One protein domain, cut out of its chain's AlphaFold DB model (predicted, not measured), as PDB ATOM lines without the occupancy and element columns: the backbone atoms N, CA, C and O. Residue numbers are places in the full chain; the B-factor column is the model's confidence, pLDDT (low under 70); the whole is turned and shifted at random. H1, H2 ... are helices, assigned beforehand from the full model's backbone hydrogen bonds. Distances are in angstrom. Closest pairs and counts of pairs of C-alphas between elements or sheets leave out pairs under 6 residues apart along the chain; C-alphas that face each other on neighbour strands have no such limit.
ATOM      1  N   ASN A 903     -84.272  45.786 -17.016       70.12
ATOM      2  CA  ASN A 903     -85.034  46.649 -17.916       70.12
ATOM      3  C   ASN A 903     -84.440  46.535 -19.337       70.12
ATOM      4  O   ASN A 903     -83.301  46.970 -19.530       70.12
ATOM      5  N   PRO A 904     -85.167  45.988 -20.328       68.62
ATOM      6  CA  PRO A 904     -84.660  45.847 -21.694       68.62
ATOM      7  C   PRO A 904     -84.471  47.196 -22.412       68.62
ATOM      8  O   PRO A 904     -83.748  47.261 -23.404       68.62
ATOM      9  N   GLU A 905     -85.068  48.273 -21.892       73.44
ATOM     10  CA  GLU A 905     -84.939  49.650 -22.397       73.44
ATOM     11  C   GLU A 905     -83.807  50.436 -21.707       73.44
ATOM     12  O   GLU A 905     -83.606  51.619 -21.968       73.44
ATOM     13  N   SER A 906     -83.063  49.807 -20.792       79.06
ATOM     14  CA  SER A 906     -81.938  50.452 -20.114       79.06
ATOM     15  C   SER A 906     -80.763  50.676 -21.069       79.06
ATOM     16  O   SER A 906     -80.230  49.714 -21.625       79.06
ATOM     17  N   LEU A 907     -80.301  51.929 -21.160       76.31
ATOM     18  CA  LEU A 907     -79.037  52.320 -21.814       76.31
ATOM     19  C   LEU A 907     -77.790  51.847 -21.046       76.31
ATOM     20  O   LEU A 907     -76.654  51.985 -21.497       76.31
ATOM     21  N   TRP A 908     -78.006  51.311 -19.848       80.12
ATOM     22  CA  TRP A 908     -76.983  50.720 -19.005       80.12
ATOM     23  C   TRP A 908     -77.027  49.204 -19.107       80.12
ATOM     24  O   TRP A 908     -78.093  48.620 -18.901       80.12
ATOM     25  N   SER A 909     -75.863  48.606 -19.349       87.94
ATOM     26  CA  SER A 909     -75.583  47.175 -19.246       87.94
ATOM     27  C   SER A 909     -74.268  46.931 -18.491       87.94
ATOM     28  O   SER A 909     -73.508  47.875 -18.252       87.94
ATOM     29  N   LEU A 910     -73.969  45.678 -18.128       86.00
ATOM     30  CA  LEU A 910     -72.651  45.305 -17.593       86.00
ATOM     31  C   LEU A 910     -71.527  45.666 -18.578       86.00
ATOM     32  O   LEU A 910     -70.476  46.147 -18.160       86.00
ATOM     33  N   GLY A 911     -71.775  45.524 -19.883       86.44
ATOM     34  CA  GLY A 911     -70.834  45.962 -20.915       86.44
ATOM     35  C   GLY A 911     -70.623  47.477 -20.952       86.44
ATOM     36  O   GLY A 911     -69.505  47.927 -21.189       86.44
ATOM     37  N   THR A 912     -71.652  48.282 -20.650       86.62
ATOM     38  CA  THR A 912     -71.510  49.748 -20.541       86.62
ATOM     39  C   THR A 912     -70.602  50.141 -19.376       86.62
ATOM     40  O   THR A 912     -69.894  51.139 -19.460       86.62
ATOM     41  N   GLN A 913     -70.574  49.357 -18.294       81.38
ATOM     42  CA  GLN A 913     -69.626  49.592 -17.203       81.38
ATOM     43  C   GLN A 913     -68.187  49.274 -17.639       81.38
ATOM     44  O   GLN A 913     -67.290  50.061 -17.356       81.38
ATOM     45  N   GLY A 914     -67.988  48.192 -18.402       76.25
ATOM     46  CA  GLY A 914     -66.687  47.866 -18.999       76.25
ATOM     47  C   GLY A 914     -66.188  48.916 -20.001       76.25
ATOM     48  O   GLY A 914     -64.986  49.138 -20.096       76.25
ATOM     49  N   HIS A 915     -67.091  49.621 -20.694       74.25
ATOM     50  CA  HIS A 915     -66.739  50.726 -21.598       74.25
ATOM     51  C   HIS A 915     -65.985  51.860 -20.886       74.25
ATOM     52  O   HIS A 915     -65.115  52.481 -21.482       74.25
ATOM     53  N   LEU A 916     -66.301  52.152 -19.619       68.12
ATOM     54  CA  LEU A 916     -65.630  53.228 -18.879       68.12
ATOM     55  C   LEU A 916     -64.193  52.865 -18.472       68.12
ATOM     56  O   LEU A 916     -63.412  53.758 -18.154       68.12
ATOM     57  N   GLU A 917     -63.853  51.574 -18.469       69.50
ATOM     58  CA  GLU A 917     -62.559  51.066 -18.006       69.50
ATOM     59  C   GLU A 917     -61.606  50.694 -19.156       69.50
ATOM     60  O   GLU A 917     -60.394  50.637 -18.946       69.50
ATOM     61  N   VAL A 918     -62.119  50.461 -20.370       62.00
ATOM     62  CA  VAL A 918     -61.339  49.998 -21.530       62.00
ATOM     63  C   VAL A 918     -61.457  51.003 -22.682       62.00
ATOM     64  O   VAL A 918     -62.519  51.579 -22.886       62.00
ATOM     65  N   ASP A 919     -60.368  51.213 -23.435       75.06
ATOM     66  CA  ASP A 919     -60.295  52.096 -24.613       75.06
ATOM     67  C   ASP A 919     -61.585  52.014 -25.469       75.06
ATOM     68  O   ASP A 919     -61.925  50.907 -25.918       75.06
ATOM     69  N   PRO A 920     -62.307  53.135 -25.705       73.94
ATOM     70  CA  PRO A 920     -63.593  53.160 -26.411       73.94
ATOM     71  C   PRO A 920     -63.596  52.408 -27.746       73.94
ATOM     72  O   PRO A 920     -64.612  51.827 -28.130       73.94
ATOM     73  N   GLY A 921     -62.442  52.343 -28.423       76.50
ATOM     74  CA  GLY A 921     -62.268  51.616 -29.684       76.50
ATOM     75  C   GLY A 921     -62.300  50.084 -29.580       76.50
ATOM     76  O   GLY A 921     -62.360  49.409 -30.607       76.50
ATOM     77  N   SER A 922     -62.268  49.518 -28.371       82.06
ATOM     78  CA  SER A 922     -62.217  48.066 -28.120       82.06
ATOM     79  C   SER A 922     -63.480  47.498 -27.462       82.06
ATOM     80  O   SER A 922     -63.567  46.299 -27.193       82.06
ATOM     81  N   CYS A 923     -64.475  48.348 -27.213       87.31
ATOM     82  CA  CYS A 923     -65.706  47.966 -26.544       87.31
ATOM     83  C   CYS A 923     -66.569  47.028 -27.416       87.31
ATOM     84  O   CYS A 923     -66.835  47.325 -28.584       87.31
ATOM     85  N   SER A 924     -67.045  45.902 -26.863       90.50
ATOM     86  CA  SER A 924     -68.008  45.037 -27.557       90.50
ATOM     87  C   SER A 924     -69.415  45.626 -27.450       90.50
ATOM     88  O   SER A 924     -69.985  45.733 -26.368       90.50
ATOM     89  N   ILE A 925     -69.989  46.042 -28.577       91.50
ATOM     90  CA  ILE A 925     -71.297  46.709 -28.619       91.50
ATOM     91  C   ILE A 925     -72.411  45.672 -28.738       91.50
ATOM     92  O   ILE A 925     -72.361  44.787 -29.597       91.50
ATOM     93  N   CYS A 926     -73.471  45.815 -27.941       93.00
ATOM     94  CA  CYS A 926     -74.669  45.009 -28.116       93.00
ATOM     95  C   CYS A 926     -75.387  45.449 -29.395       93.00
ATOM     96  O   CYS A 926     -76.089  46.459 -29.402       93.00
ATOM     97  N   TRP A 927     -75.257  44.677 -30.475       89.06
ATOM     98  CA  TRP A 927     -75.834  45.047 -31.773       89.06
ATOM     99  C   TRP A 927     -77.353  45.263 -31.722       89.06
ATOM    100  O   TRP A 927     -77.876  46.169 -32.360       89.06
ATOM    101  N   VAL A 928     -78.065  44.470 -30.915       88.81
ATOM    102  CA  VAL A 928     -79.524  44.583 -30.757       88.81
ATOM    103  C   VAL A 928     -79.908  45.901 -30.080       88.81
ATOM    104  O   VAL A 928     -80.870  46.547 -30.486       88.81
ATOM    105  N   HIS A 929     -79.154  46.322 -29.061       84.38
ATOM    106  CA  HIS A 929     -79.418  47.582 -28.370       84.38
ATOM    107  C   HIS A 929     -78.961  48.790 -29.195       84.38
ATOM    108  O   HIS A 929     -79.664  49.789 -29.255       84.38
ATOM    109  N   HIS A 930     -77.825  48.687 -29.887       85.81
ATOM    110  CA  HIS A 930     -77.337  49.738 -30.784       85.81
ATOM    111  C   HIS A 930     -78.292  49.971 -31.956       85.81
ATOM    112  O   HIS A 930     -78.634  51.114 -32.243       85.81
ATOM    113  N   GLN A 931     -78.828  48.899 -32.549       85.81
ATOM    114  CA  GLN A 931     -79.883  48.992 -33.558       85.81
ATOM    115  C   GLN A 931     -81.149  49.655 -32.996       85.81
ATOM    116  O   GLN A 931     -81.717  50.520 -33.654       85.81
ATOM    117  N   HIS A 932     -81.554  49.312 -31.768       83.12
ATOM    118  CA  HIS A 932     -82.685  49.956 -31.098       83.12
ATOM    119  C   HIS A 932     -82.432  51.443 -30.789       83.12
ATOM    120  O   HIS A 932     -83.345  52.253 -30.878       83.12
ATOM    121  N   LEU A 933     -81.197  51.830 -30.461       80.50
ATOM    122  CA  LEU A 933     -80.838  53.231 -30.239       80.50
ATOM    123  C   LEU A 933     -80.825  54.050 -31.529       80.50
ATOM    124  O   LEU A 933     -81.191  55.224 -31.510       80.50
ATOM    125  N   GLN A 934     -80.403  53.445 -32.638       82.31
ATOM    126  CA  GLN A 934     -80.405  54.094 -33.948       82.31
ATOM    127  C   GLN A 934     -81.806  54.152 -34.569       82.31
ATOM    128  O   GLN A 934     -82.134  55.126 -35.244       82.31
ATOM    129  N   ASP A 935     -82.635  53.138 -34.325       84.69
ATOM    130  CA  ASP A 935     -84.028  53.075 -34.752       84.69
ATOM    131  C   ASP A 935     -84.908  52.540 -33.604       84.69
ATOM    132  O   ASP A 935     -85.145  51.326 -33.513       84.69
ATOM    133  N   PRO A 936     -85.431  53.431 -32.737       77.50
ATOM    134  CA  PRO A 936     -86.301  53.064 -31.614       77.50
ATOM    135  C   PRO A 936     -87.588  52.341 -32.037       77.50
ATOM    136  O   PRO A 936     -88.235  51.691 -31.212       77.50
ATOM    137  N   GLY A 937     -87.969  52.436 -33.319       80.38
ATOM    138  CA  GLY A 937     -89.098  51.717 -33.903       80.38
ATOM    139  C   GLY A 937     -88.785  50.258 -34.249       80.38
ATOM    140  O   GLY A 937     -89.707  49.448 -34.387       80.38
ATOM    141  N   SER A 938     -87.504  49.891 -34.348       76.50
ATOM    142  CA  SER A 938     -87.077  48.525 -34.632       76.50
ATOM    143  C   SER A 938     -87.168  47.654 -33.367       76.50
ATOM    144  O   SER A 938     -86.542  47.902 -32.335       76.50
ATOM    145  N   ARG A 939     -88.022  46.623 -33.417       79.81
ATOM    146  CA  ARG A 939     -88.122  45.583 -32.381       79.81
ATOM    147  C   ARG A 939     -87.298  44.357 -32.791       79.81
ATOM    148  O   ARG A 939     -87.316  44.015 -33.975       79.81
ATOM    149  N   PRO A 940     -86.698  43.617 -31.834       75.94
ATOM    150  CA  PRO A 940     -86.836  43.755 -30.374       75.94
ATOM    151  C   PRO A 940     -85.649  44.448 -29.676       75.94
ATOM    152  O   PRO A 940     -84.516  44.349 -30.129       75.94
ATOM    153  N   SER A 941     -85.910  45.063 -28.515       81.88
ATOM    154  CA  SER A 941     -84.877  45.510 -27.569       81.88
ATOM    155  C   SER A 941     -84.066  44.323 -27.021       81.88
ATOM    156  O   SER A 941     -84.503  43.166 -27.062       81.88
ATOM    157  N   CYS A 942     -82.852  44.588 -26.525       87.62
ATOM    158  CA  CYS A 942     -81.969  43.548 -25.998       87.62
ATOM    159  C   CYS A 942     -82.645  42.807 -24.833       87.62
ATOM    160  O   CYS A 942     -82.874  43.377 -23.769       87.62
ATOM    161  N   ARG A 943     -82.919  41.506 -25.009       86.38
ATOM    162  CA  ARG A 943     -83.602  40.677 -23.995       86.38
ATOM    163  C   ARG A 943     -82.836  40.553 -22.677       86.38
ATOM    164  O   ARG A 943     -83.448  40.253 -21.662       86.38
ATOM    165  N   ARG A 944     -81.514  40.765 -22.699       86.06
ATOM    166  CA  ARG A 944     -80.670  40.753 -21.494       86.06
ATOM    167  C   ARG A 944     -80.722  42.077 -20.725       86.06
ATOM    168  O   ARG A 944     -80.344  42.100 -19.561       86.06
ATOM    169  N   GLY A 945     -81.194  43.165 -21.343       89.12
ATOM    170  CA  GLY A 945     -81.291  44.482 -20.711       89.12
ATOM    171  C   GLY A 945     -80.007  44.870 -19.978       89.12
ATOM    172  O   GLY A 945     -78.913  44.764 -20.530       89.12
ATOM    173  N   ALA A 946     -80.137  45.252 -18.710       86.56
ATOM    174  CA  ALA A 946     -79.004  45.640 -17.874       86.56
ATOM    175  C   ALA A 946     -77.969  44.528 -17.603       86.56
ATOM    176  O   ALA A 946     -76.835  44.829 -17.239       86.56
ATOM    177  N   GLU A 947     -78.311  43.258 -17.816       87.25
ATOM    178  CA  GLU A 947     -77.395  42.118 -17.650       87.25
ATOM    179  C   GLU A 947     -76.599  41.805 -18.926       87.25
ATOM    180  O   GLU A 947     -75.825  40.846 -18.961       87.25
ATOM    181  N   CYS A 948     -76.776  42.573 -20.008       91.06
ATOM    182  CA  CYS A 948     -75.983  42.365 -21.213       91.06
ATOM    183  C   CYS A 948     -74.495  42.622 -20.924       91.06
ATOM    184  O   CYS A 948     -74.117  43.674 -20.412       91.06
ATOM    185  N   THR A 949     -73.644  41.656 -21.260       91.88
ATOM    186  CA  THR A 949     -72.183  41.790 -21.154       91.88
ATOM    187  C   THR A 949     -71.605  42.706 -22.227       91.88
ATOM    188  O   THR A 949     -70.480  43.162 -22.080       91.88
ATOM    189  N   ASP A 950     -72.377  42.984 -23.279       93.06
ATOM    190  CA  ASP A 950     -72.020  43.924 -24.334       93.06
ATOM    191  C   ASP A 950     -72.593  45.313 -24.031       93.06
ATOM    192  O   ASP A 950     -73.644  45.460 -23.399       93.06
ATOM    193  N   CYS A 951     -71.887  46.345 -24.469       90.38
ATOM    194  CA  CYS A 951     -72.175  47.740 -24.188       90.38
ATOM    195  C   CYS A 951     -73.472  48.215 -24.845       90.38
ATOM    196  O   CYS A 951     -73.736  47.951 -26.021       90.38
ATOM    197  N   HIS A 952     -74.283  48.923 -24.062       92.12
ATOM    198  CA  HIS A 952     -75.514  49.580 -24.499       92.12
ATOM    199  C   HIS A 952     -75.323  51.085 -24.760       92.12
ATOM    200  O   HIS A 952     -76.278  51.754 -25.141       92.12
ATOM    201  N   ALA A 953     -74.120  51.639 -24.570       87.94
ATOM    202  CA  ALA A 953     -73.857  53.043 -24.879       87.94
ATOM    203  C   ALA A 953     -73.965  53.320 -26.387       87.94
ATOM    204  O   ALA A 953     -73.732  52.451 -27.232       87.94
ATOM    205  N   ALA A 954     -74.308  54.560 -26.733       83.88
ATOM    206  CA  ALA A 954     -74.304  55.003 -28.115       83.88
ATOM    207  C   ALA A 954     -72.856  55.158 -28.602       83.88
ATOM    208  O   ALA A 954     -72.142  56.054 -28.165       83.88
ATOM    209  N   HIS A 955     -72.446  54.296 -29.527       84.50
ATOM    210  CA  HIS A 955     -71.161  54.388 -30.211       84.50
ATOM    211  C   HIS A 955     -71.362  55.042 -31.573       84.50
ATOM    212  O   HIS A 955     -71.940  54.434 -32.481       84.50
ATOM    213  N   THR A 956     -70.915  56.289 -31.706       79.56
ATOM    214  CA  THR A 956     -70.996  57.056 -32.960       79.56
ATOM    215  C   THR A 956     -69.916  56.655 -33.960       79.56
ATOM    216  O   THR A 956     -70.106  56.797 -35.165       79.56
ATOM    217  N   GLU A 957     -68.797  56.121 -33.471       77.88
ATOM    218  CA  GLU A 957     -67.649  55.699 -34.273       77.88
ATOM    219  C   GLU A 957     -67.884  54.393 -35.045       77.88
ATOM    220  O   GLU A 957     -67.251  54.155 -36.076       77.88
ATOM    221  N   VAL A 958     -68.832  53.557 -34.610       73.19
ATOM    222  CA  VAL A 958     -69.187  52.322 -35.317       73.19
ATOM    223  C   VAL A 958     -70.255  52.636 -36.356       73.19
ATOM    224  O   VAL A 958     -71.458  52.500 -36.129       73.19
ATOM    225  N   GLY A 959     -69.789  53.099 -37.519       68.06
ATOM    226  CA  GLY A 959     -70.635  53.333 -38.684       68.06
ATOM    227  C   GLY A 959     -71.465  52.093 -39.024       68.06
ATOM    228  O   GLY A 959     -70.963  50.967 -38.997       68.06
ATOM    229  N   PHE A 960     -72.744  52.303 -39.341       56.62
ATOM    230  CA  PHE A 960     -73.686  51.241 -39.681       56.62
ATOM    231  C   PHE A 960     -73.136  50.393 -40.836       56.62
ATOM    232  O   PHE A 960     -73.131  50.815 -41.993       56.62
ATOM    233  N   ARG A 961     -72.667  49.179 -40.535       56.09
ATOM    234  CA  ARG A 961     -72.481  48.146 -41.553       56.09
ATOM    235  C   ARG A 961     -73.808  47.396 -41.668       56.09
ATOM    236  O   ARG A 961     -74.094  46.596 -40.777       56.09
ATOM    237  N   PRO A 962     -74.627  47.614 -42.718       50.03
ATOM    238  CA  PRO A 962     -75.775  46.752 -42.953       50.03
ATOM    239  C   PRO A 962     -75.254  45.322 -43.045       50.03
ATOM    240  O   PRO A 962     -74.356  45.036 -43.840       50.03
ATOM    241  N   ALA A 963     -75.764  44.444 -42.183       49.84
ATOM    242  CA  ALA A 963     -75.337  43.060 -42.130       49.84
ATOM    243  C   ALA A 963     -75.453  42.436 -43.530       49.84
ATOM    244  O   ALA A 963     -76.550  42.181 -44.032       49.84
TER     245      ALA A 963
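Overview. This is residues 903 to 963 of the 972 residues of the protein "Hypothetical protein" of Polarella glacialis (UniProt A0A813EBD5). This domain has little regular structure: it is mostly loops, with two short helices, H1 and H2, on opposite sides of its middle. The loop after H1 swings out at residues 917 to 921 before leading back to H2, and the stretch after H2 turns back to pass between the helices near residue 952. The printed part has 61 residues, H1 before H2, and no named strand; its class is all helix, with only 14 residues in named elements. It is compact, with a radius of gyration of the C-alphas of 10.8 A and spans of 31 by 26 by 14 A.

Arrangement. H1, residues 910 to 915, and H2, residues 927 to 934, are apart. A long link of 11 residues joins them. In both helices every O i to N i+4 pair is within hydrogen-bond range.

Along the chain. H1 begins at C-alpha 910 (-72.651, 45.305, -17.593) and measures 9.0 A from first to last C-alpha. H2 measures 10.4 A and ends at C-alpha 934 (-80.405, 54.094, -33.948).

Size, cuts and confidence. The C-alphas farthest apart, of Glu 917 and Gly 937, are 30.9 A apart. Residues 935 to 963 hold no named element. The printed part has no cut. Its mean pLDDT is 80.0; residues 904, 916 to 918 and 959 to 963 are under 70.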